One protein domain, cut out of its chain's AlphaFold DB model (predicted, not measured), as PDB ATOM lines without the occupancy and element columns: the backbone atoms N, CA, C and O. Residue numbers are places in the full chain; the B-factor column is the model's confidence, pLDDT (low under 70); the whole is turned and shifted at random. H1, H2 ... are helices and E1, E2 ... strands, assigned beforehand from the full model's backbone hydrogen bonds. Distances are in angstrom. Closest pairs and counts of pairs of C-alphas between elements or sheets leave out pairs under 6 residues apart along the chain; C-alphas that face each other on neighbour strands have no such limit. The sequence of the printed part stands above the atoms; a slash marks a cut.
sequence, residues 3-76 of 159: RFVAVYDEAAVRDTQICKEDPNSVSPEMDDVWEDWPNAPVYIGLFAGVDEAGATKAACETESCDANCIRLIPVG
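This is residues 3 to 76 of the 159 residues of an uncharacterized protein of Flavonifractor plautii (UniProt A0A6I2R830). A small, strongly twisted sheet of three strands, E4, E1 and E5, curls round one helix, H1, at one end of the domain, and a separate two-stranded hairpin, E2 and E3, makes an arm toward the other end, finished by the long loop of residues 20 to 33. The printed part has 74 residues, with one named helix and five named strands in the order E1, E2, E3, E4, H1, E5. Both sheets are antiparallel, the larger in the order E4, E1, E5, and the class is mixed, helices and strands. The whole is loose, with a radius of gyration of the C-alphas of 15.8 A, and elongated, spanning 46 by 25 by 14 A.

Find C-alpha 3 at (52.130, -32.149, -44.619); from there E1, residues 3 to 12, covers 23.1 A and bends by 64 degrees at residue 9. Next come the short strands E2, residues 17 to 19, and E3, residues 34 to 36. Look for C-alpha 40 at (36.489, -20.392, -36.856), where E4, residues 40 to 49, begins; it covers 24.3 A and bends by 61 degrees at residue 45. H1, residues 52 to 63, is 16.5 A long, and E5, residues 70 to 75, runs 15.1 A to C-alpha 75 at (51.783, -26.865, -45.155).

Begin with E1, the inner strand of the larger sheet; E4 and E5 are its edge strands. E4 and E1 are antiparallel at 155 degrees, and you find N 6 and O 45 at 2.9 A and N 12 and O 40 at 3.3 A, within hydrogen-bond range. E1 and E5 are antiparallel at 142 degrees, with N 73 and O 5 at 2.8 A. H1 is on this sheet, in two layers, a helix on one face of a sheet; its closest C-alphas to E4 are those of Ala 55 and Gly 49, 4.6 A apart, and to E5 those of Thr 56 and Ile 70, 6.8 A. E4, H1 and E5 form a split strand-helix-strand unit, two strands running the same way with E1 between them, and its crossover is right-handed. In H1 every O i to N i+4 pair is within hydrogen-bond range. The hairpin E2 and E3 is antiparallel at 145 degrees, with N 18 and O 35 at 2.8 A; both of its strands are apart from H1 and E5.

The two C-alphas farthest apart, those of Met 30 and Val 50, are 46.2 A from each other. The printed part has no cut, and its long link is that from E2 to E3, 14 residues. The mean pLDDT of the printed part is 81.5; look for values under 70 at residues 10 to 15, 38 and 76 of this model.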
ATOM      1  N   ARG A   3      52.634 -32.491 -45.951       83.31
ATOM      2  CA  ARG A   3      52.130 -32.149 -44.619       83.31
ATOM      3  C   ARG A   3      50.909 -31.251 -44.752       83.31
ATOM      4  O   ARG A   3      50.875 -30.337 -45.570       83.31
ATOM      5  N   PHE A   4      49.913 -31.512 -43.925       88.44
ATOM      6  CA  PHE A   4      48.666 -30.773 -43.903       88.44
ATOM      7  C   PHE A   4      48.306 -30.443 -42.464       88.44
ATOM      8  O   PHE A   4      48.414 -31.286 -41.573       88.44
ATOM      9  N   VAL A   5      47.844 -29.219 -42.243       89.19
ATOM     10  CA  VAL A   5      47.076 -28.889 -41.048       89.19
ATOM     11  C   VAL A   5      45.629 -29.261 -41.341       89.19
ATOM     12  O   VAL A   5      45.031 -28.717 -42.268       89.19
ATOM     13  N   ALA A   6      45.078 -30.200 -40.576       90.44
ATOM     14  CA  ALA A   6      43.663 -30.532 -40.643       90.44
ATOM     15  C   ALA A   6      42.883 -29.640 -39.677       90.44
ATOM     16  O   ALA A   6      43.269 -29.470 -38.515       90.44
ATOM     17  N   VAL A   7      41.781 -29.082 -40.165       89.75
ATOM     18  CA  VAL A   7      40.831 -28.317 -39.362       89.75
ATOM     19  C   VAL A   7      39.416 -28.796 -39.636       89.75
ATOM     20  O   VAL A   7      39.129 -29.265 -40.740       89.75
ATOM     21  N   TYR A   8      38.523 -28.644 -38.663       86.31
ATOM     22  CA  TYR A   8      37.099 -28.767 -38.938       86.31
ATOM     23  C   TYR A   8      36.631 -27.592 -39.798       86.31
ATOM     24  O   TYR A   8      36.933 -26.433 -39.484       86.31
ATOM     25  N   ASP A   9      35.898 -27.891 -40.865       71.06
ATOM     26  CA  ASP A   9      35.218 -26.879 -41.665       71.06
ATOM     27  C   ASP A   9      33.969 -26.427 -40.890       71.06
ATOM     28  O   ASP A   9      33.072 -27.221 -40.621       71.06
ATOM     29  N   GLU A  10      33.964 -25.163 -40.453       64.75
ATOM     30  CA  GLU A  10      32.809 -24.486 -39.834       64.75
ATOM     31  C   GLU A  10      32.279 -25.093 -38.513       64.75
ATOM     32  O   GLU A  10      31.085 -25.354 -38.369       64.75
ATOM     33  N   ALA A  11      33.144 -25.286 -37.506       59.91
ATOM     34  CA  ALA A  11      32.735 -25.919 -36.238       59.91
ATOM     35  C   ALA A  11      32.942 -25.096 -34.949       59.91
ATOM     36  O   ALA A  11      32.425 -25.492 -33.902       59.91
ATOM     37  N   ALA A  12      33.666 -23.971 -34.963       54.06
ATOM     38  CA  ALA A  12      33.818 -23.169 -33.746       54.06
ATOM     39  C   ALA A  12      32.644 -22.202 -33.602       54.06
ATOM     40  O   ALA A  12      32.561 -21.211 -34.320       54.06
ATOM     41  N   VAL A  13      31.754 -22.483 -32.652       54.75
ATOM     42  CA  VAL A  13      30.550 -21.664 -32.455       54.75
ATOM     43  C   VAL A  13      30.631 -20.727 -31.245       54.75
ATOM     44  O   VAL A  13      29.682 -19.975 -31.057       54.75
ATOM     45  N   ARG A  14      31.687 -20.765 -30.404       55.69
ATOM     46  CA  ARG A  14      31.709 -19.985 -29.137       55.69
ATOM     47  C   ARG A  14      33.057 -19.524 -28.558       55.69
ATOM     48  O   ARG A  14      33.063 -18.506 -27.886       55.69
ATOM     49  N   ASP A  15      34.171 -20.227 -28.779       64.06
ATOM     50  CA  ASP A  15      35.398 -19.988 -27.978       64.06
ATOM     51  C   ASP A  15      36.504 -19.201 -28.705       64.06
ATOM     52  O   ASP A  15      37.584 -18.982 -28.156       64.06
ATOM     53  N   THR A  16      36.251 -18.760 -29.940       72.19
ATOM     54  CA  THR A  16      37.190 -17.935 -30.712       72.19
ATOM     55  C   THR A  16      36.573 -16.570 -30.939       72.19
ATOM     56  O   THR A  16      35.540 -16.474 -31.599       72.19
ATOM     57  N   GLN A  17      37.227 -15.522 -30.441       78.19
ATOM     58  CA  GLN A  17      36.778 -14.144 -30.606       78.19
ATOM     59  C   GLN A  17      37.756 -13.334 -31.457       78.19
ATOM     60  O   GLN A  17      38.965 -13.573 -31.440       78.19
ATOM     61  N   ILE A  18      37.230 -12.365 -32.200       82.56
ATOM     62  CA  ILE A  18      38.005 -11.378 -32.949       82.56
ATOM     63  C   ILE A  18      37.761  -9.981 -32.374       82.56
ATOM     64  O   ILE A  18      36.637  -9.631 -32.015       82.56
ATOM     65  N   CYS A  19      38.821  -9.179 -32.296       84.94
ATOM     66  CA  CYS A  19      38.720  -7.765 -31.955       84.94
ATOM     67  C   CYS A  19      38.284  -6.969 -33.190       84.94
ATOM     68  O   CYS A  19      38.895  -7.088 -34.253       84.94
ATOM     69  N   LYS A  20      37.253  -6.132 -33.044       85.38
ATOM     70  CA  LYS A  20      36.773  -5.233 -34.110       85.38
ATOM     71  C   LYS A  20      37.601  -3.959 -34.266       85.38
ATOM     72  O   LYS A  20      37.475  -3.272 -35.279       85.38
ATOM     73  N   GLU A  21      38.409  -3.636 -33.265       86.38
ATOM     74  CA  GLU A  21      39.220  -2.419 -33.198       86.38
ATOM     75  C   GLU A  21      40.725  -2.730 -33.248       86.38
ATOM     76  O   GLU A  21      41.131  -3.876 -33.450       86.38
ATOM     77  N   ASP A  22      41.574  -1.708 -33.093       81.12
ATOM     78  CA  ASP A  22      43.021  -1.906 -32.997       81.12
ATOM     79  C   ASP A  22      43.351  -2.636 -31.681       81.12
ATOM     80  O   ASP A  22      43.158  -2.056 -30.606       81.12
ATOM     81  N   PRO A  23      43.890  -3.870 -31.733       76.62
ATOM     82  CA  PRO A  23      44.173  -4.672 -30.544       76.62
ATOM     83  C   PRO A  23      45.227  -4.046 -29.621       76.62
ATOM     84  O   PRO A  23      45.336  -4.444 -28.467       76.62
ATOM     85  N   ASN A  24      46.000  -3.060 -30.091       82.75
ATOM     86  CA  ASN A  24      46.949  -2.322 -29.250       82.75
ATOM     87  C   ASN A  24      46.295  -1.174 -28.468       82.75
ATOM     88  O   ASN A  24      46.950  -0.545 -27.635       82.75
ATOM     89  N   SER A  25      45.031  -0.871 -28.765       82.38
ATOM     90  CA  SER A  25      44.290   0.266 -28.213       82.38
ATOM     91  C   SER A  25      43.153  -0.134 -27.269       82.38
ATOM     92  O   SER A  25      42.595   0.734 -26.600       82.38
ATOM     93  N   VAL A  26      42.844  -1.433 -27.168       80.12
ATOM     94  CA  VAL A  26      41.734  -1.969 -26.369       80.12
ATOM     95  C   VAL A  26      42.195  -3.072 -25.414       80.12
ATOM     96  O   VAL A  26      43.143  -3.805 -25.692       80.12
ATOM     97  N   SER A  27      41.531  -3.182 -24.260       79.81
ATOM     98  CA  SER A  27      41.818  -4.229 -23.272       79.81
ATOM     99  C   SER A  27      41.115  -5.544 -23.642       79.81
ATOM    100  O   SER A  27      39.973  -5.510 -24.105       79.81
ATOM    101  N   PRO A  28      41.720  -6.714 -23.361       75.00
ATOM    102  CA  PRO A  28      41.033  -8.007 -23.437       75.00
ATOM    103  C   PRO A  28      39.804  -8.124 -22.522       75.00
ATOM    104  O   PRO A  28      38.992  -9.015 -22.714       75.00
ATOM    105  N   GLU A  29      39.669  -7.249 -21.522       80.31
ATOM    106  CA  GLU A  29      38.543  -7.240 -20.574       80.31
ATOM    107  C   GLU A  29      37.324  -6.437 -21.078       80.31
ATOM    108  O   GLU A  29      36.305  -6.358 -20.394       80.31
ATOM    109  N   MET A  30      37.432  -5.784 -22.241       82.94
ATOM    110  CA  MET A  30      36.359  -4.982 -22.837       82.94
ATOM    111  C   MET A  30      35.477  -5.841 -23.750       82.94
ATOM    112  O   MET A  30      35.660  -5.851 -24.962       82.94
ATOM    113  N   ASP A  31      34.517  -6.567 -23.174       76.38
ATOM    114  CA  ASP A  31      33.643  -7.516 -23.893       76.38
ATOM    115  C   ASP A  31      32.864  -6.919 -25.089       76.38
ATOM    116  O   ASP A  31      32.353  -7.658 -25.926       76.38
ATOM    117  N   ASP A  32      32.740  -5.594 -25.198       83.75
ATOM    118  CA  ASP A  32      32.004  -4.906 -26.262       83.75
ATOM    119  C   ASP A  32      32.763  -4.798 -27.596       83.75
ATOM    120  O   ASP A  32      32.132  -4.640 -28.647       83.75
ATOM    121  N   VAL A  33      34.095  -4.914 -27.576       85.19
ATOM    122  CA  VAL A  33      34.939  -4.843 -28.786       85.19
ATOM    123  C   VAL A  33      35.337  -6.216 -29.338       85.19
ATOM    124  O   VAL A  33      35.869  -6.296 -30.452       85.19
ATOM    125  N   TRP A  34      35.049  -7.288 -28.597       82.62
ATOM    126  CA  TRP A  34      35.299  -8.673 -28.991       82.62
ATOM    127  C   TRP A  34      33.998  -9.328 -29.464       82.62
ATOM    128  O   TRP A  34      32.958  -9.212 -28.823       82.62
ATOM    129  N   GLU A  35      34.033 -10.017 -30.605       84.56
ATOM    130  CA  GLU A  35      32.899 -10.822 -31.074       84.56
ATOM    131  C   GLU A  35      33.316 -12.246 -31.398       84.56
ATOM    132  O   GLU A  35      34.434 -12.477 -31.855       84.56
ATOM    133  N   ASP A  36      32.394 -13.188 -31.221       81.38
ATOM    134  CA  ASP A  36      32.592 -14.571 -31.640       81.38
ATOM    135  C   ASP A  36      32.817 -14.627 -33.152       81.38
ATOM    136  O   ASP A  36      32.071 -14.038 -33.938       81.38
ATOM    137  N   TRP A  37      33.840 -15.364 -33.571       77.12
ATOM    138  CA  TRP A  37      34.112 -15.615 -34.975       77.12
ATOM    139  C   TRP A  37      33.307 -16.848 -35.426       77.12
ATOM    140  O   TRP A  37      33.686 -17.975 -35.097       77.12
ATOM    141  N   PRO A  38      32.208 -16.675 -36.189       69.12
ATOM    142  CA  PRO A  38      31.181 -17.708 -36.362       69.12
ATOM    143  C   PRO A  38      31.642 -18.936 -37.157       69.12
ATOM    144  O   PRO A  38      31.034 -19.994 -37.047       69.12
ATOM    145  N   ASN A  39      32.717 -18.805 -37.940       72.69
ATOM    146  CA  ASN A  39      33.241 -19.863 -38.805       72.69
ATOM    147  C   ASN A  39      34.715 -20.140 -38.486       72.69
ATOM    148  O   ASN A  39      35.553 -20.205 -39.391       72.69
ATOM    149  N   ALA A  40      35.082 -20.198 -37.202       75.38
ATOM    150  CA  ALA A  40      36.489 -20.392 -36.856       75.38
ATOM    151  C   ALA A  40      36.862 -21.844 -37.158       75.38
ATOM    152  O   ALA A  40      36.180 -22.760 -36.688       75.38
ATOM    153  N   PRO A  41      37.920 -22.082 -37.952       76.94
ATOM    154  CA  PRO A  41      38.405 -23.433 -38.149       76.94
ATOM    155  C   PRO A  41      38.934 -23.958 -36.814       76.94
ATOM    156  O   PRO A  41      39.758 -23.310 -36.166       76.94
ATOM    157  N   VAL A  42      38.467 -25.133 -36.402       83.38
ATOM    158  CA  VAL A  42      38.968 -25.794 -35.190       83.38
ATOM    159  C   VAL A  42      40.149 -26.663 -35.584       83.38
ATOM    160  O   VAL A  42      40.009 -27.535 -36.439       83.38
ATOM    161  N   TYR A  43      41.311 -26.416 -34.983       84.75
ATOM    162  CA  TYR A  43      42.507 -27.217 -35.222       84.75
ATOM    163  C   TYR A  43      42.295 -28.660 -34.758       84.75
ATOM    164  O   TYR A  43      41.964 -28.888 -33.597       84.75
ATOM    165  N   ILE A  44      42.514 -29.614 -35.663       87.06
ATOM    166  CA  ILE A  44      42.491 -31.049 -35.359       87.06
ATOM    167  C   ILE A  44      43.918 -31.527 -35.084       87.06
ATOM    168  O   ILE A  44      44.207 -32.114 -34.046       87.06
ATOM    169  N   GLY A  45      44.832 -31.277 -36.026       85.50
ATOM    170  CA  GLY A  45      46.173 -31.844 -35.957       85.50
ATOM    171  C   GLY A  45      47.016 -31.622 -37.207       85.50
ATOM    172  O   GLY A  45      46.566 -31.065 -38.213       85.50
ATOM    173  N   LEU A  46      48.264 -32.083 -37.129       88.31
ATOM    174  CA  LEU A  46      49.210 -32.150 -38.240       88.31
ATOM    175  C   LEU A  46      49.224 -33.570 -38.804       88.31
ATOM    176  O   LEU A  46      49.519 -34.526 -38.091       88.31
ATOM    177  N   PHE A  47      48.927 -33.693 -40.093       87.62
ATOM    178  CA  PHE A  47      48.824 -34.971 -40.788       87.62
ATOM    179  C   PHE A  47      49.786 -35.008 -41.963       87.62
ATOM    180  O   PHE A  47      49.991 -34.013 -42.658       87.62
ATOM    181  N   ALA A  48      50.373 -36.176 -42.197       82.38
ATOM    182  CA  ALA A  48      51.262 -36.407 -43.318       82.38
ATOM    183  C   ALA A  48      50.665 -37.494 -44.222       82.38
ATOM    184  O   ALA A  48      50.236 -38.542 -43.744       82.38
ATOM    185  N   GLY A  49      50.628 -37.237 -45.528       77.69
ATOM    186  CA  GLY A  49      50.027 -38.125 -46.523       77.69
ATOM    187  C   GLY A  49      50.813 -38.141 -47.831       77.69
ATOM    188  O   GLY A  49      51.591 -37.232 -48.126       77.69
ATOM    189  N   VAL A  50      50.642 -39.198 -48.627       80.12
ATOM    190  CA  VAL A  50      51.158 -39.227 -50.010       80.12
ATOM    191  C   VAL A  50      50.401 -38.207 -50.870       80.12
ATOM    192  O   VAL A  50      50.992 -37.538 -51.715       80.12
ATOM    193  N   ASP A  51      49.113 -38.047 -50.585       83.94
ATOM    194  CA  ASP A  51      48.184 -37.096 -51.172       83.94
ATOM    195  C   ASP A  51      47.225 -36.550 -50.094       83.94
ATOM    196  O   ASP A  51      47.274 -36.950 -48.926       83.94
ATOM    197  N   GLU A  52      46.361 -35.613 -50.490       86.50
ATOM    198  CA  GLU A  52      45.322 -35.055 -49.616       86.50
ATOM    199  C   GLU A  52      44.355 -36.137 -49.121       86.50
ATOM    200  O   GLU A  52      43.993 -36.139 -47.951       86.50
ATOM    201  N   ALA A  53      44.000 -37.113 -49.962       89.12
ATOM    202  CA  ALA A  53      43.063 -38.175 -49.595       89.12
ATOM    203  C   ALA A  53      43.577 -39.036 -48.428       89.12
ATOM    204  O   ALA A  53      42.817 -39.366 -47.514       89.12
ATOM    205  N   GLY A  54      44.869 -39.372 -48.427       87.38
ATOM    206  CA  GLY A  54      45.514 -40.090 -47.333       87.38
ATOM    207  C   GLY A  54      45.531 -39.285 -46.033       87.38
ATOM    208  O   GLY A  54      45.240 -39.837 -44.972       87.38
ATOM    209  N   ALA A  55      45.814 -37.982 -46.115       88.12
ATOM    210  CA  ALA A  55      45.804 -37.097 -44.953       88.12
ATOM    211  C   ALA A  55      44.385 -36.888 -44.392       88.12
ATOM    212  O   ALA A  55      44.201 -36.960 -43.178       88.12
ATOM    213  N   THR A  56      43.372 -36.723 -45.250       90.81
ATOM    214  CA  THR A  56      41.964 -36.618 -44.836       90.81
ATOM    215  C   THR A  56      41.518 -37.889 -44.134       90.81
ATOM    216  O   THR A  56      40.947 -37.816 -43.054       90.81
ATOM    217  N   LYS A  57      41.829 -39.067 -44.692       90.19
ATOM    218  CA  LYS A  57      41.471 -40.346 -44.070       90.19
ATOM    219  C   LYS A  57      42.060 -40.482 -42.660       90.19
ATOM    220  O   LYS A  57      41.334 -40.855 -41.744       90.19
ATOM    221  N   ALA A  58      43.339 -40.151 -42.482       89.38
ATOM    222  CA  ALA A  58      43.997 -40.205 -41.175       89.38
ATOM    223  C   ALA A  58      43.376 -39.227 -40.159       89.38
ATOM    224  O   ALA A  58      43.223 -39.562 -38.981       89.38
ATOM    225  N   ALA A  59      42.974 -38.040 -40.618       89.62
ATOM    226  CA  ALA A  59      42.285 -37.067 -39.781       89.62
ATOM    227  C   ALA A  59      40.871 -37.545 -39.394       89.62
ATOM    228  O   ALA A  59      40.517 -37.496 -38.217       89.62
ATOM    229  N   CYS A  60      40.107 -38.119 -40.333       89.88
ATOM    230  CA  CYS A  60      38.787 -38.700 -40.062       89.88
ATOM    231  C   CYS A  60      38.848 -39.863 -39.070       89.88
ATOM    232  O   CYS A  60      37.975 -39.991 -38.220       89.88
ATOM    233  N   GLU A  61      39.861 -40.728 -39.183       89.88
ATOM    234  CA  GLU A  61      40.048 -41.861 -38.270       89.88
ATOM    235  C   GLU A  61      40.364 -41.394 -36.842       89.88
ATOM    236  O   GLU A  61      39.845 -41.969 -35.888       89.88
ATOM    237  N   THR A  62      41.164 -40.332 -36.697       87.31
ATOM    238  CA  THR A  62      41.494 -39.730 -35.393       87.31
ATOM    239  C   THR A  62      40.256 -39.151 -34.711       87.31
ATOM    240  O   THR A  62      40.008 -39.414 -33.537       87.31
ATOM    241  N   GLU A  63      39.453 -38.404 -35.464       86.69
ATOM    242  CA  GLU A  63      38.320 -37.641 -34.932       86.69
ATOM    243  C   GLU A  63      36.975 -38.380 -35.004       86.69
ATOM    244  O   GLU A  63      35.970 -37.911 -34.472       86.69
ATOM    245  N   SER A  64      36.929 -39.546 -35.654       88.25
ATOM    246  CA  SER A  64      35.690 -40.283 -35.940       88.25
ATOM    247  C   SER A  64      34.625 -39.432 -36.657       88.25
ATOM    248  O   SER A  64      33.436 -39.526 -36.350       88.25
ATOM    249  N   CYS A  65      35.046 -38.602 -37.618       83.44
ATOM    250  CA  CYS A  65      34.178 -37.691 -38.369       83.44
ATOM    251  C   CYS A  65      34.154 -37.990 -39.880       83.44
ATOM    252  O   CYS A  65      34.946 -38.779 -40.401       83.44
ATOM    253  N   ASP A  66      33.192 -37.391 -40.587       87.12
ATOM    254  CA  ASP A  66      33.081 -37.518 -42.042       87.12
ATOM    255  C   ASP A  66      34.141 -36.658 -42.748       87.12
ATOM    256  O   ASP A  66      34.488 -35.573 -42.282       87.12
ATOM    257  N   ALA A  67      34.635 -37.115 -43.902       85.81
ATOM    258  CA  ALA A  67      35.642 -36.391 -44.683       85.81
ATOM    259  C   ALA A  67      35.193 -34.986 -45.110       85.81
ATOM    260  O   ALA A  67      36.032 -34.099 -45.232       85.81
ATOM    261  N   ASN A  68      33.887 -34.765 -45.286       87.44
ATOM    262  CA  ASN A  68      33.339 -33.450 -45.621       87.44
ATOM    263  C   ASN A  68      33.426 -32.450 -44.459       87.44
ATOM    264  O   ASN A  68      33.254 -31.258 -44.678       87.44
ATOM    265  N   CYS A  69      33.682 -32.917 -43.234       86.19
ATOM    266  CA  CYS A  69      33.890 -32.054 -42.075       86.19
ATOM    267  C   CYS A  69      35.341 -31.576 -41.952       86.19
ATOM    268  O   CYS A  69      35.618 -30.758 -41.080       86.19
ATOM    269  N   ILE A  70      36.269 -32.093 -42.767       88.62
ATOM    270  CA  ILE A  70      37.698 -31.797 -42.661       88.62
ATOM    271  C   ILE A  70      38.150 -30.955 -43.843       88.62
ATOM    272  O   ILE A  70      38.092 -31.380 -44.996       88.62
ATOM    273  N   ARG A  71      38.729 -29.798 -43.533       90.00
ATOM    274  CA  ARG A  71      39.495 -29.006 -44.486       90.00
ATOM    275  C   ARG A  71      40.982 -29.194 -44.220       90.00
ATOM    276  O   ARG A  71      41.460 -28.998 -43.103       90.00
ATOM    277  N   LEU A  72      41.726 -29.553 -45.261       89.44
ATOM    278  CA  LEU A  72      43.182 -29.615 -45.206       89.44
ATOM    279  C   LEU A  72      43.777 -28.295 -45.686       89.44
ATOM    280  O   LEU A  72      43.440 -27.787 -46.754       89.44
ATOM    281  N   ILE A  73      44.687 -27.747 -44.893       88.06
ATOM    282  CA  ILE A  73      45.519 -26.611 -45.267       88.06
ATOM    283  C   ILE A  73      46.900 -27.183 -45.593       88.06
ATOM    284  O   ILE A  73      47.545 -27.720 -44.686       88.06
ATOM    285  N   PRO A  74      47.362 -27.121 -46.857       84.25
ATOM    286  CA  PRO A  74      48.693 -27.594 -47.199       84.25
ATOM    287  C   PRO A  74      49.718 -26.760 -46.439       84.25
ATOM    288  O   PRO A  74      49.771 -25.535 -46.565       84.25
ATOM    289  N   VAL A  75      50.538 -27.439 -45.648       76.69
ATOM    290  CA  VAL A  75      51.783 -26.865 -45.155       76.69
ATOM    291  C   VAL A  75      52.731 -27.005 -46.336       76.69
ATOM    292  O   VAL A  75      52.890 -28.116 -46.838       76.69
ATOM    293  N   GLY A  76      53.224 -25.880 -46.864       64.81
ATOM    294  CA  GLY A  76      53.942 -25.840 -48.139       64.81
ATOM    295  C   GLY A  76      54.957 -26.978 -48.292       64.81
ATOM    296  O   GLY A  76      55.593 -27.384 -47.325       64.81
TER     297      GLY A  76